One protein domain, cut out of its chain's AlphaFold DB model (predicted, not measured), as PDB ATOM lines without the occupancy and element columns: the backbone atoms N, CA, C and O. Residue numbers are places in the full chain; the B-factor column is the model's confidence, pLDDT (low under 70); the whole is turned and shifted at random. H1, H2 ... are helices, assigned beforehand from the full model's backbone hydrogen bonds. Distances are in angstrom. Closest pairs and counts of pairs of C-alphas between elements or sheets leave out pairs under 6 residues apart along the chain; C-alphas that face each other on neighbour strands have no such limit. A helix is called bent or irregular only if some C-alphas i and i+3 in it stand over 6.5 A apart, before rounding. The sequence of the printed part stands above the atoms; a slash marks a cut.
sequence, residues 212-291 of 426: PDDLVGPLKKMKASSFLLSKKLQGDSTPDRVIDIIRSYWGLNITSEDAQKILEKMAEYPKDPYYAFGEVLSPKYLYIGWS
ATOM      1  N   PRO A 212       7.461 -31.499  10.246       90.62
ATOM      2  CA  PRO A 212       7.301 -30.600  11.388       90.62
ATOM      3  C   PRO A 212       6.347 -29.433  11.108       90.62
ATOM      4  O   PRO A 212       5.523 -29.106  11.956       90.62
ATOM      5  N   ASP A 213       6.395 -28.853   9.906       91.38
ATOM      6  CA  ASP A 213       5.516 -27.743   9.516       91.38
ATOM      7  C   ASP A 213       4.029 -28.123   9.458       91.38
ATOM      8  O   ASP A 213       3.188 -27.262   9.712       91.38
ATOM      9  N   ASP A 214       3.698 -29.394   9.206       88.81
ATOM     10  CA  ASP A 214       2.313 -29.880   9.242       88.81
ATOM     11  C   ASP A 214       1.757 -29.852  10.675       88.81
ATOM     12  O   ASP A 214       0.577 -29.581  10.885       88.81
ATOM     13  N   LEU A 215       2.624 -30.080  11.667       87.88
ATOM     14  CA  LEU A 215       2.288 -30.055  13.090       87.88
ATOM     15  C   LEU A 215       2.303 -28.623  13.649       87.88
ATOM     16  O   LEU A 215       1.342 -28.180  14.277       87.88
ATOM     17  N   VAL A 216       3.395 -27.879  13.437       91.62
ATOM     18  CA  VAL A 216       3.634 -26.605  14.141       91.62
ATOM     19  C   VAL A 216       3.348 -25.360  13.311       91.62
ATOM     20  O   VAL A 216       3.180 -24.281  13.878       91.62
ATOM     21  N   GLY A 217       3.248 -25.476  11.987       92.94
ATOM     22  CA  GLY A 217       2.906 -24.362  11.102       92.94
ATOM     23  C   GLY A 217       1.558 -23.714  11.446       92.94
ATOM     24  O   GLY A 217       1.501 -22.486  11.567       92.94
ATOM     25  N   PRO A 218       0.481 -24.492  11.661       91.94
ATOM     26  CA  PRO A 218      -0.793 -23.957  12.136       91.94
ATOM     27  C   PRO A 218      -0.695 -23.337  13.538       91.94
ATOM     28  O   PRO A 218      -1.190 -22.233  13.761       91.94
ATOM     29  N   LEU A 219       0.003 -23.996  14.470       91.00
ATOM     30  CA  LEU A 219       0.181 -23.520  15.848       91.00
ATOM     31  C   LEU A 219       0.890 -22.159  15.913       91.00
ATOM     32  O   LEU A 219       0.490 -21.291  16.682       91.00
ATOM     33  N   LYS A 220       1.904 -21.935  15.068       91.00
ATOM     34  CA  LYS A 220       2.642 -20.660  14.977       91.00
ATOM     35  C   LYS A 220       1.775 -19.473  14.540       91.00
ATOM     36  O   LYS A 220       2.159 -18.328  14.763       91.00
ATOM     37  N   LYS A 221       0.611 -19.718  13.927       91.94
ATOM     38  CA  LYS A 221      -0.341 -18.669  13.516       91.94
ATOM     39  C   LYS A 221      -1.333 -18.299  14.619       91.94
ATOM     40  O   LYS A 221      -1.997 -17.271  14.498       91.94
ATOM     41  N   MET A 222      -1.449 -19.114  15.669       92.38
ATOM     42  CA  MET A 222      -2.414 -18.914  16.746       92.38
ATOM     43  C   MET A 222      -1.985 -17.792  17.692       92.38
ATOM     44  O   MET A 222      -0.918 -17.842  18.293       92.38
ATOM     45  N   LYS A 223      -2.850 -16.784  17.843       91.31
ATOM     46  CA  LYS A 223      -2.612 -15.562  18.636       91.31
ATOM     47  C   LYS A 223      -3.480 -15.459  19.894       91.31
ATOM     48  O   LYS A 223      -3.426 -14.454  20.594       91.31
ATOM     49  N   ALA A 224      -4.335 -16.445  20.147       90.38
ATOM     50  CA  ALA A 224      -5.271 -16.456  21.268       90.38
ATOM     51  C   ALA A 224      -5.548 -17.889  21.726       90.38
ATOM     52  O   ALA A 224      -5.551 -18.806  20.908       90.38
ATOM     53  N   SER A 225      -5.828 -18.081  23.014       89.44
ATOM     54  CA  SER A 225      -6.301 -19.366  23.536       89.44
ATOM     55  C   SER A 225      -7.758 -19.624  23.143       89.44
ATOM     56  O   SER A 225      -8.527 -18.686  22.915       89.44
ATOM     57  N   SER A 226      -8.170 -20.894  23.125       91.06
ATOM     58  CA  SER A 226      -9.577 -21.271  22.927       91.06
ATOM     59  C   SER A 226     -10.488 -20.693  24.016       91.06
ATOM     60  O   SER A 226     -11.639 -20.363  23.740       91.06
ATOM     61  N   PHE A 227      -9.965 -20.479  25.231       90.12
ATOM     62  CA  PHE A 227     -10.659 -19.746  26.291       90.12
ATOM     63  C   PHE A 227     -10.999 -18.314  25.868       90.12
ATOM     64  O   PHE A 227     -12.134 -17.868  26.024       90.12
ATOM     65  N   LEU A 228     -10.045 -17.583  25.282       91.31
ATOM     66  CA  LEU A 228     -10.321 -16.236  24.788       91.31
ATOM     67  C   LEU A 228     -11.303 -16.262  23.606       91.31
ATOM     68  O   LEU A 228     -12.161 -15.384  23.511       91.31
ATOM     69  N   LEU A 229     -11.205 -17.262  22.722       93.19
ATOM     70  CA  LEU A 229     -12.142 -17.406  21.606       93.19
ATOM     71  C   LEU A 229     -13.570 -17.670  22.093       93.19
ATOM     72  O   LEU A 229     -14.495 -17.008  21.626       93.19
ATOM     73  N   SER A 230     -13.754 -18.560  23.074       92.69
ATOM     74  CA  SER A 230     -15.075 -18.861  23.635       92.69
ATOM     75  C   SER A 230     -15.708 -17.633  24.293       92.69
ATOM     76  O   SER A 230     -16.905 -17.400  24.134       92.69
ATOM     77  N   LYS A 231     -14.910 -16.774  24.946       92.81
ATOM     78  CA  LYS A 231     -15.388 -15.481  25.464       92.81
ATOM     79  C   LYS A 231     -15.817 -14.517  24.360       92.81
ATOM     80  O   LYS A 231     -16.800 -13.809  24.533       92.81
ATOM     81  N   LYS A 232     -15.129 -14.507  23.216       92.56
ATOM     82  CA  LYS A 232     -15.471 -13.646  22.067       92.56
ATOM     83  C   LYS A 232     -16.723 -14.089  21.298       92.56
ATOM     84  O   LYS A 232     -17.223 -13.294  20.504       92.56
ATOM     85  N   LEU A 233     -17.202 -15.314  21.522       92.12
ATOM     86  CA  LEU A 233     -18.460 -15.842  20.975       92.12
ATOM     87  C   LEU A 233     -19.680 -15.564  21.863       92.12
ATOM     88  O   LEU A 233     -20.814 -15.797  21.445       92.12
ATOM     89  N   GLN A 234     -19.485 -15.077  23.093       83.81
ATOM     90  CA  GLN A 234     -20.605 -14.779  23.983       83.81
ATOM     91  C   GLN A 234     -21.466 -13.658  23.382       83.81
ATOM     92  O   GLN A 234     -20.991 -12.543  23.187       83.81
ATOM     93  N   GLY A 235     -22.731 -13.970  23.087       81.31
ATOM     94  CA  GLY A 235     -23.697 -13.045  22.481       81.31
ATOM     95  C   GLY A 235     -23.849 -13.152  20.958       81.31
ATOM     96  O   GLY A 235     -24.832 -12.640  20.434       81.31
ATOM     97  N   ASP A 236     -22.946 -13.846  20.258       88.31
ATOM     98  CA  ASP A 236     -23.063 -14.162  18.825       88.31
ATOM     99  C   ASP A 236     -22.387 -15.510  18.544       88.31
ATOM    100  O   ASP A 236     -21.162 -15.626  18.459       88.31
ATOM    101  N   SER A 237     -23.212 -16.552  18.466       88.81
ATOM    102  CA  SER A 237     -22.798 -17.950  18.333       88.81
ATOM    103  C   SER A 237     -23.311 -18.538  17.017       88.81
ATOM    104  O   SER A 237     -23.997 -19.556  17.003       88.81
ATOM    105  N   THR A 238     -23.017 -17.857  15.909       96.44
ATOM    106  CA  THR A 238     -23.320 -18.322  14.547       96.44
ATOM    107  C   THR A 238     -22.106 -19.014  13.905       96.44
ATOM    108  O   THR A 238     -20.964 -18.681  14.244       96.44
ATOM    109  N   PRO A 239     -22.296 -19.960  12.960       97.56
ATOM    110  CA  PRO A 239     -21.177 -20.598  12.261       97.56
ATOM    111  C   PRO A 239     -20.240 -19.601  11.568       97.56
ATOM    112  O   PRO A 239     -19.022 -19.729  11.683       97.56
ATOM    113  N   ASP A 240     -20.786 -18.566  10.923       97.62
ATOM    114  CA  ASP A 240     -19.990 -17.518  10.267       97.62
ATOM    115  C   ASP A 240     -19.110 -16.772  11.274       97.62
ATOM    116  O   ASP A 240     -17.917 -16.565  11.040       97.62
ATOM    117  N   ARG A 241     -19.654 -16.467  12.458       97.50
ATOM    118  CA  ARG A 241     -18.889 -15.831  13.528       97.50
ATOM    119  C   ARG A 241     -17.744 -16.710  14.031       97.50
ATOM    120  O   ARG A 241     -16.647 -16.205  14.288       97.50
ATOM    121  N   VAL A 242     -17.975 -18.017  14.167       97.81
ATOM    122  CA  VAL A 242     -16.941 -18.990  14.556       97.81
ATOM    123  C   VAL A 242     -15.820 -19.034  13.513       97.81
ATOM    124  O   VAL A 242     -14.647 -18.931  13.884       97.81
ATOM    125  N   ILE A 243     -16.165 -19.111  12.222       98.25
ATOM    126  CA  ILE A 243     -15.201 -19.073  11.109       98.25
ATOM    127  C   ILE A 243     -14.370 -17.788  11.165       98.25
ATOM    128  O   ILE A 243     -13.140 -17.849  11.104       98.25
ATOM    129  N   ASP A 244     -15.019 -16.634  11.319       97.75
ATOM    130  CA  ASP A 244     -14.356 -15.331  11.347       97.75
ATOM    131  C   ASP A 244     -13.364 -15.208  12.502       97.75
ATOM    132  O   ASP A 244     -12.234 -14.742  12.314       97.75
ATOM    133  N   ILE A 245     -13.749 -15.651  13.703       96.75
ATOM    134  CA  ILE A 245     -12.866 -15.641  14.871       96.75
ATOM    135  C   ILE A 245     -11.676 -16.579  14.647       96.75
ATOM    136  O   ILE A 245     -10.531 -16.176  14.862       96.75
ATOM    137  N   ILE A 246     -11.905 -17.805  14.180       96.50
ATOM    138  CA  ILE A 246     -10.823 -18.772  13.956       96.50
ATOM    139  C   ILE A 246      -9.865 -18.280  12.869       96.50
ATOM    140  O   ILE A 246      -8.648 -18.332  13.053       96.50
ATOM    141  N   ARG A 247     -10.370 -17.713  11.773       97.38
ATOM    142  CA  ARG A 247      -9.519 -17.113  10.740       97.38
ATOM    143  C   ARG A 247      -8.703 -15.949  11.300       97.38
ATOM    144  O   ARG A 247      -7.499 -15.880  11.066       97.38
ATOM    145  N   SER A 248      -9.334 -15.062  12.069       96.38
ATOM    146  CA  SER A 248      -8.697 -13.843  12.587       96.38
ATOM    147  C   SER A 248      -7.610 -14.125  13.625       96.38
ATOM    148  O   SER A 248      -6.556 -13.490  13.613       96.38
ATOM    149  N   TYR A 249      -7.862 -15.069  14.535       95.44
ATOM    150  CA  TYR A 249      -6.972 -15.335  15.663       95.44
ATOM    151  C   TYR A 249      -6.056 -16.533  15.440       95.44
ATOM    152  O   TYR A 249      -4.955 -16.540  15.985       95.44
ATOM    153  N   TRP A 250      -6.487 -17.544  14.684       94.88
ATOM    154  CA  TRP A 250      -5.726 -18.776  14.454       94.88
ATOM    155  C   TRP A 250      -5.209 -18.921  13.023       94.88
ATOM    156  O   TRP A 250      -4.362 -19.775  12.771       94.88
ATOM    157  N   GLY A 251      -5.668 -18.092  12.082       95.06
ATOM    158  CA  GLY A 251      -5.228 -18.166  10.687       95.06
ATOM    159  C   GLY A 251      -5.624 -19.473   9.997       95.06
ATOM    160  O   GLY A 251      -4.976 -19.861   9.022       95.06
ATOM    161  N   LEU A 252      -6.649 -20.165  10.513       94.69
ATOM    162  CA  LEU A 252      -7.178 -21.399   9.938       94.69
ATOM    163  C   LEU A 252      -8.411 -21.102   9.092       94.69
ATOM    164  O   LEU A 252      -9.275 -20.314   9.477       94.69
ATOM    165  N   ASN A 253      -8.503 -21.777   7.951       95.44
ATOM    166  CA  ASN A 253      -9.694 -21.772   7.112       95.44
ATOM    167  C   ASN A 253     -10.481 -23.048   7.397       95.44
ATOM    168  O   ASN A 253     -10.200 -24.090   6.810       95.44
ATOM    169  N   ILE A 254     -11.421 -22.955   8.334       97.12
ATOM    170  CA  ILE A 254     -12.302 -24.065   8.705       97.12
ATOM    171  C   ILE A 254     -13.577 -24.064   7.854       97.12
ATOM    172  O   ILE A 254     -13.940 -23.033   7.281       97.12
ATOM    173  N   THR A 255     -14.258 -25.206   7.757       98.00
ATOM    174  CA  THR A 255     -15.529 -25.302   7.024       98.00
ATOM    175  C   THR A 255     -16.709 -24.857   7.895       98.00
ATOM    176  O   THR A 255     -16.619 -24.847   9.124       98.00
ATOM    177  N   SER A 256     -17.852 -24.545   7.276       97.62
ATOM    178  CA  SER A 256     -19.106 -24.301   8.008       97.62
ATOM    179  C   SER A 256     -19.549 -25.514   8.829       97.62
ATOM    180  O   SER A 256     -20.118 -25.350   9.901       97.62
ATOM    181  N   GLU A 257     -19.232 -26.728   8.368       97.94
ATOM    182  CA  GLU A 257     -19.464 -27.961   9.126       97.94
ATOM    183  C   GLU A 257     -18.600 -28.023  10.395       97.94
ATOM    184  O   GLU A 257     -19.102 -28.378  11.458       97.94
ATOM    185  N   ASP A 258     -17.318 -27.644  10.319       97.88
ATOM    186  CA  ASP A 258     -16.449 -27.593  11.501       97.88
ATOM    187  C   ASP A 258     -16.964 -26.557  12.513       97.88
ATOM    188  O   ASP A 258     -17.025 -26.832  13.708       97.88
ATOM    189  N   ALA A 259     -17.377 -25.378  12.037       98.06
ATOM    190  CA  ALA A 259     -17.944 -24.333  12.885       98.06
ATOM    191  C   ALA A 259     -19.246 -24.772  13.570       98.06
ATOM    192  O   ALA A 259     -19.416 -24.542  14.766       98.06
ATOM    193  N   GLN A 260     -20.132 -25.447  12.835       98.06
ATOM    194  CA  GLN A 260     -21.363 -26.006  13.386       98.06
ATOM    195  C   GLN A 260     -21.066 -27.048  14.477       98.06
ATOM    196  O   GLN A 260     -21.612 -26.955  15.576       98.06
ATOM    197  N   LYS A 261     -20.125 -27.971  14.232       98.00
ATOM    198  CA  LYS A 261     -19.698 -28.972  15.227       98.00
ATOM    199  C   LYS A 261     -19.100 -28.343  16.483       98.00
ATOM    200  O   LYS A 261     -19.319 -28.850  17.578       98.00
ATOM    201  N   ILE A 262     -18.358 -27.240  16.350       97.38
ATOM    202  CA  ILE A 262     -17.840 -26.502  17.511       97.38
ATOM    203  C   ILE A 262     -18.997 -25.987  18.366       97.38
ATOM    204  O   ILE A 262     -18.968 -26.173  19.577       97.38
ATOM    205  N   LEU A 263     -20.017 -25.374  17.762       96.88
ATOM    206  CA  LEU A 263     -21.172 -24.850  18.499       96.88
ATOM    207  C   LEU A 263     -21.957 -25.960  19.208       96.88
ATOM    208  O   LEU A 263     -22.322 -25.803  20.371       96.88
ATOM    209  N   GLU A 264     -22.158 -27.094  18.536       97.12
ATOM    210  CA  GLU A 264     -22.778 -28.287  19.124       97.12
ATOM    211  C   GLU A 264     -21.978 -28.782  20.336       97.12
ATOM    212  O   GLU A 264     -22.531 -28.942  21.424       97.12
ATOM    213  N   LYS A 265     -20.652 -28.908  20.200       96.00
ATOM    214  CA  LYS A 265     -19.768 -29.317  21.300       96.00
ATOM    215  C   LYS A 265     -19.692 -28.302  22.435       96.00
ATOM    216  O   LYS A 265     -19.624 -28.684  23.599       96.00
ATOM    217  N   MET A 266     -19.745 -27.006  22.142       95.19
ATOM    218  CA  MET A 266     -19.816 -25.970  23.176       95.19
ATOM    219  C   MET A 266     -21.071 -26.130  24.044       95.19
ATOM    220  O   MET A 266     -21.001 -25.895  25.249       95.19
ATOM    221  N   ALA A 267     -22.195 -26.551  23.456       94.50
ATOM    222  CA  ALA A 267     -23.429 -26.815  24.193       94.50
ATOM    223  C   ALA A 267     -23.335 -28.065  25.089       94.50
ATOM    224  O   ALA A 267     -23.958 -28.094  26.150       94.50
ATOM    225  N   GLU A 268     -22.523 -29.060  24.714       95.44
ATOM    226  CA  GLU A 268     -22.209 -30.222  25.564       95.44
ATOM    227  C   GLU A 268     -21.343 -29.840  26.783       95.44
ATOM    228  O   GLU A 268     -21.416 -30.495  27.826       95.44
ATOM    229  N   TYR A 269     -20.568 -28.750  26.688       92.12
ATOM    230  CA  TYR A 269     -19.617 -28.292  27.712       92.12
ATOM    231  C   TYR A 269     -19.988 -26.917  28.305       92.12
ATOM    232  O   TYR A 269     -19.235 -25.954  28.156       92.12
ATOM    233  N   PRO A 270     -21.102 -26.781  29.055       88.38
ATOM    234  CA  PRO A 270     -21.594 -25.479  29.523       88.38
ATOM    235  C   PRO A 270     -20.636 -24.751  30.481       88.38
ATOM    236  O   PRO A 270     -20.642 -23.522  30.545       88.38
ATOM    237  N   LYS A 271     -19.811 -25.492  31.233       90.69
ATOM    238  CA  LYS A 271     -18.811 -24.920  32.153       90.69
ATOM    239  C   LYS A 271     -17.513 -24.543  31.441       90.69
ATOM    240  O   LYS A 271     -16.923 -23.510  31.753       90.69
ATOM    241  N   ASP A 272     -17.120 -25.340  30.451       91.69
ATOM    242  CA  ASP A 272     -15.816 -25.267  29.797       91.69
ATOM    243  C   ASP A 272     -15.942 -25.329  28.262       91.69
ATOM    244  O   ASP A 272     -15.347 -26.187  27.606       91.69
ATOM    245  N   PRO A 273     -16.685 -24.396  27.632       92.50
ATOM    246  CA  PRO A 273     -17.000 -24.468  26.202       92.50
ATOM    247  C   PRO A 273     -15.759 -24.331  25.307       92.50
ATOM    248  O   PRO A 273     -15.789 -24.627  24.118       92.50
ATOM    249  N   TYR A 274     -14.633 -23.885  25.864       91.50
ATOM    250  CA  TYR A 274     -13.370 -23.767  25.143       91.50
ATOM    251  C   TYR A 274     -12.752 -25.117  24.747       91.50
ATOM    252  O   TYR A 274     -11.894 -25.133  23.861       91.50
ATOM    253  N   TYR A 275     -13.189 -26.237  25.336       92.00
ATOM    254  CA  TYR A 275     -12.749 -27.574  24.926       92.00
ATOM    255  C   TYR A 275     -13.200 -27.951  23.511       92.00
ATOM    256  O   TYR A 275     -12.445 -28.592  22.778       92.00
ATOM    257  N   ALA A 276     -14.367 -27.460  23.083       94.25
ATOM    258  CA  ALA A 276     -14.953 -27.764  21.779       94.25
ATOM    259  C   ALA A 276     -14.011 -27.457  20.602       94.25
ATOM    260  O   ALA A 276     -13.920 -28.225  19.645       94.25
ATOM    261  N   PHE A 277     -13.261 -26.353  20.683       94.00
ATOM    262  CA  PHE A 277     -12.305 -25.975  19.640       94.00
ATOM    263  C   PHE A 277     -11.209 -27.025  19.470       94.00
ATOM    264  O   PHE A 277     -10.879 -27.398  18.345       94.00
ATOM    265  N   GLY A 278     -10.642 -27.491  20.586       90.81
ATOM    266  CA  GLY A 278      -9.567 -28.473  20.587       90.81
ATOM    267  C   GLY A 278     -10.033 -29.811  20.022       90.81
ATOM    268  O   GLY A 278      -9.345 -30.362  19.165       90.81
ATOM    269  N   GLU A 279     -11.210 -30.287  20.432       91.62
ATOM    270  CA  GLU A 279     -11.770 -31.558  19.956       91.62
ATOM    271  C   GLU A 279     -12.058 -31.564  18.456       91.62
ATOM    272  O   GLU A 279     -11.727 -32.528  17.766       91.62
ATOM    273  N   VAL A 280     -12.658 -30.490  17.932       94.25
ATOM    274  CA  VAL A 280     -13.047 -30.441  16.517       94.25
ATOM    275  C   VAL A 280     -11.837 -30.163  15.626       94.25
ATOM    276  O   VAL A 280     -11.703 -30.749  14.551       94.25
ATOM    277  N   LEU A 281     -10.944 -29.266  16.054       94.12
ATOM    278  CA  LEU A 281      -9.910 -28.732  15.171       94.12
ATOM    279  C   LEU A 281      -8.557 -29.419  15.319       94.12
ATOM    280  O   LEU A 281      -7.862 -29.562  14.312       94.12
ATOM    281  N   SER A 282      -8.166 -29.866  16.518       91.69
ATOM    282  CA  SER A 282      -6.828 -30.448  16.717       91.69
ATOM    283  C   SER A 282      -6.588 -31.686  15.852       91.69
ATOM    284  O   SER A 282      -5.566 -31.712  15.162       91.69
ATOM    285  N   PRO A 283      -7.514 -32.666  15.777       89.81
ATOM    286  CA  PRO A 283      -7.260 -33.879  15.006       89.81
ATOM    287  C   PRO A 283      -7.106 -33.613  13.506       89.81
ATOM    288  O   PRO A 283      -6.281 -34.245  12.846       89.81
ATOM    289  N   LYS A 284      -7.884 -32.655  12.980       90.94
ATOM    290  CA  LYS A 284      -8.004 -32.358  11.546       90.94
ATOM    291  C   LYS A 284      -6.976 -31.347  11.039       90.94
ATOM    292  O   LYS A 284      -6.474 -31.510   9.931       90.94
ATOM    293  N   TYR A 285      -6.684 -30.309  11.821       90.56
ATOM    294  CA  TYR A 285      -5.867 -29.170  11.387       90.56
ATOM    295  C   TYR A 285      -4.489 -29.108  12.041       90.56
ATOM    296  O   TYR A 285      -3.633 -28.389  11.535       90.56
ATOM    297  N   LEU A 286      -4.282 -29.812  13.158       87.19
ATOM    298  CA  LEU A 286      -3.001 -29.857  13.878       87.19
ATOM    299  C   LEU A 286      -2.394 -31.259  13.898       87.19
ATOM    300  O   LEU A 286      -1.249 -31.423  14.298       87.19
ATOM    301  N   TYR A 287      -3.180 -32.276  13.536       89.12
ATOM    302  CA  TYR A 287      -2.833 -33.687  13.679       89.12
ATOM    303  C   TYR A 287      -2.495 -34.113  15.117       89.12
ATOM    304  O   TYR A 287      -1.888 -35.160  15.336       89.12
ATOM    305  N   ILE A 288      -2.952 -33.341  16.104       91.31
ATOM    306  CA  ILE A 288      -2.814 -33.646  17.529       91.31
ATOM    307  C   ILE A 288      -4.086 -34.346  17.999       91.31
ATOM    308  O   ILE A 288      -5.190 -33.832  17.800       91.31
ATOM    309  N   GLY A 289      -3.923 -35.522  18.600       91.62
ATOM    310  CA  GLY A 289      -4.999 -36.247  19.266       91.62
ATOM    311  C   GLY A 289      -5.080 -35.902  20.750       91.62
ATOM    312  O   GLY A 289      -4.071 -35.581  21.375       91.62
ATOM    313  N   TRP A 290      -6.290 -35.995  21.295       91.88
ATOM    314  CA  TRP A 290      -6.591 -35.877  22.721       91.88
ATOM    315  C   TRP A 290      -7.539 -37.014  23.090       91.88
ATOM    316  O   TRP A 290      -8.480 -37.287  22.342       91.88
ATOM    317  N   SER A 291      -7.293 -37.691  24.209       92.81
ATOM    318  CA  SER A 291      -8.124 -38.818  24.657       92.81
ATOM    319  C   SER A 291      -9.057 -38.457  25.811       92.81
ATOM    320  O   SER A 291      -9.998 -39.195  26.093       92.81
TER     321      SER A 291
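What this domain is: This is residues 212 to 291 of the 426 residues of an uncharacterized protein of Desulfobacterales bacterium CG23_combo_of_CG06-09_8_20_14_all_52_9 (UniProt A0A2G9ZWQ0). A hairpin of two helices, H4 and H5, makes one side of this compact domain; H3 makes a corner with H4 near their first residues, and the short H2 closes a loose ring by bridging H3 and H5 with few contacts. H1 lies beyond this ring at one end of the long axis, meeting the last residues of H5. The printed part has 80 residues with five named helices, H1 to H5 in order along the chain, and no named strand: the class is all helix. The radius of gyration of the C-alphas is 11.7 A, and the C-alphas span 36 by 28 by 21 A.

How they stand to each other: The longest helix by residues is H4, residues 256 to 268. It forms a helical hairpin with H5, residues 275 to 286: they touch, closest at the C-alphas of Lys 265 and Ala 276, 5.1 A apart, and run opposite ways at a shallow tilt of 34 degrees, only just short of steep. H3, residues 239 to 250, touches H4 with residues 239 to 243 alone and is about perpendicular to it at 85 degrees; the closest C-alphas are those of Pro 239 and Ala 259, 5.0 A apart. H3 and H5 are apart. H2, residues 226 to 232, only just touches H3, with 3 pairs of C-alphas within 8 A, the closest being Leu 229 and Ile 245 at 7.0 A; the tilt is steep, 54 degrees. H2 also only just touches H5, again with 3 such pairs, closest at the C-alphas of Ser 226 and Phe 277, 6.4 A apart. H5 touches H1, residues 212 to 219, with residues 285 to 286 alone; the C-alphas of Leu 215 and Leu 286 are the closest, 5.4 A apart. In H2, H3 and H4 every O i to N i+4 pair is within hydrogen-bond range; in H1 it is 2 of 4 and in H5 6 of 8.

Where its parts are: H4 spans 18.8 A from first to last C-alpha, H3 15.7 A and H5 14.9 A. H1 begins at C-alpha 212 (7.301, -30.600, 11.388), H4 at C-alpha 256 (-19.106, -24.301, 8.008), and H5 ends at C-alpha 286 (-3.001, -29.857, 13.878). H1 and H5 are irregular, but only just: C-alphas 215 and 218 are 6.9 A apart, as are C-alphas 280 and 283.

The domain as a whole: The C-alphas farthest apart are those of Pro 212 and Gly 235, 37.3 A. The printed part has no cut. The link from H3 to H4 is tight, and the other three are short. The mean pLDDT of the printed part is 93.2, and no printed residue is under 70.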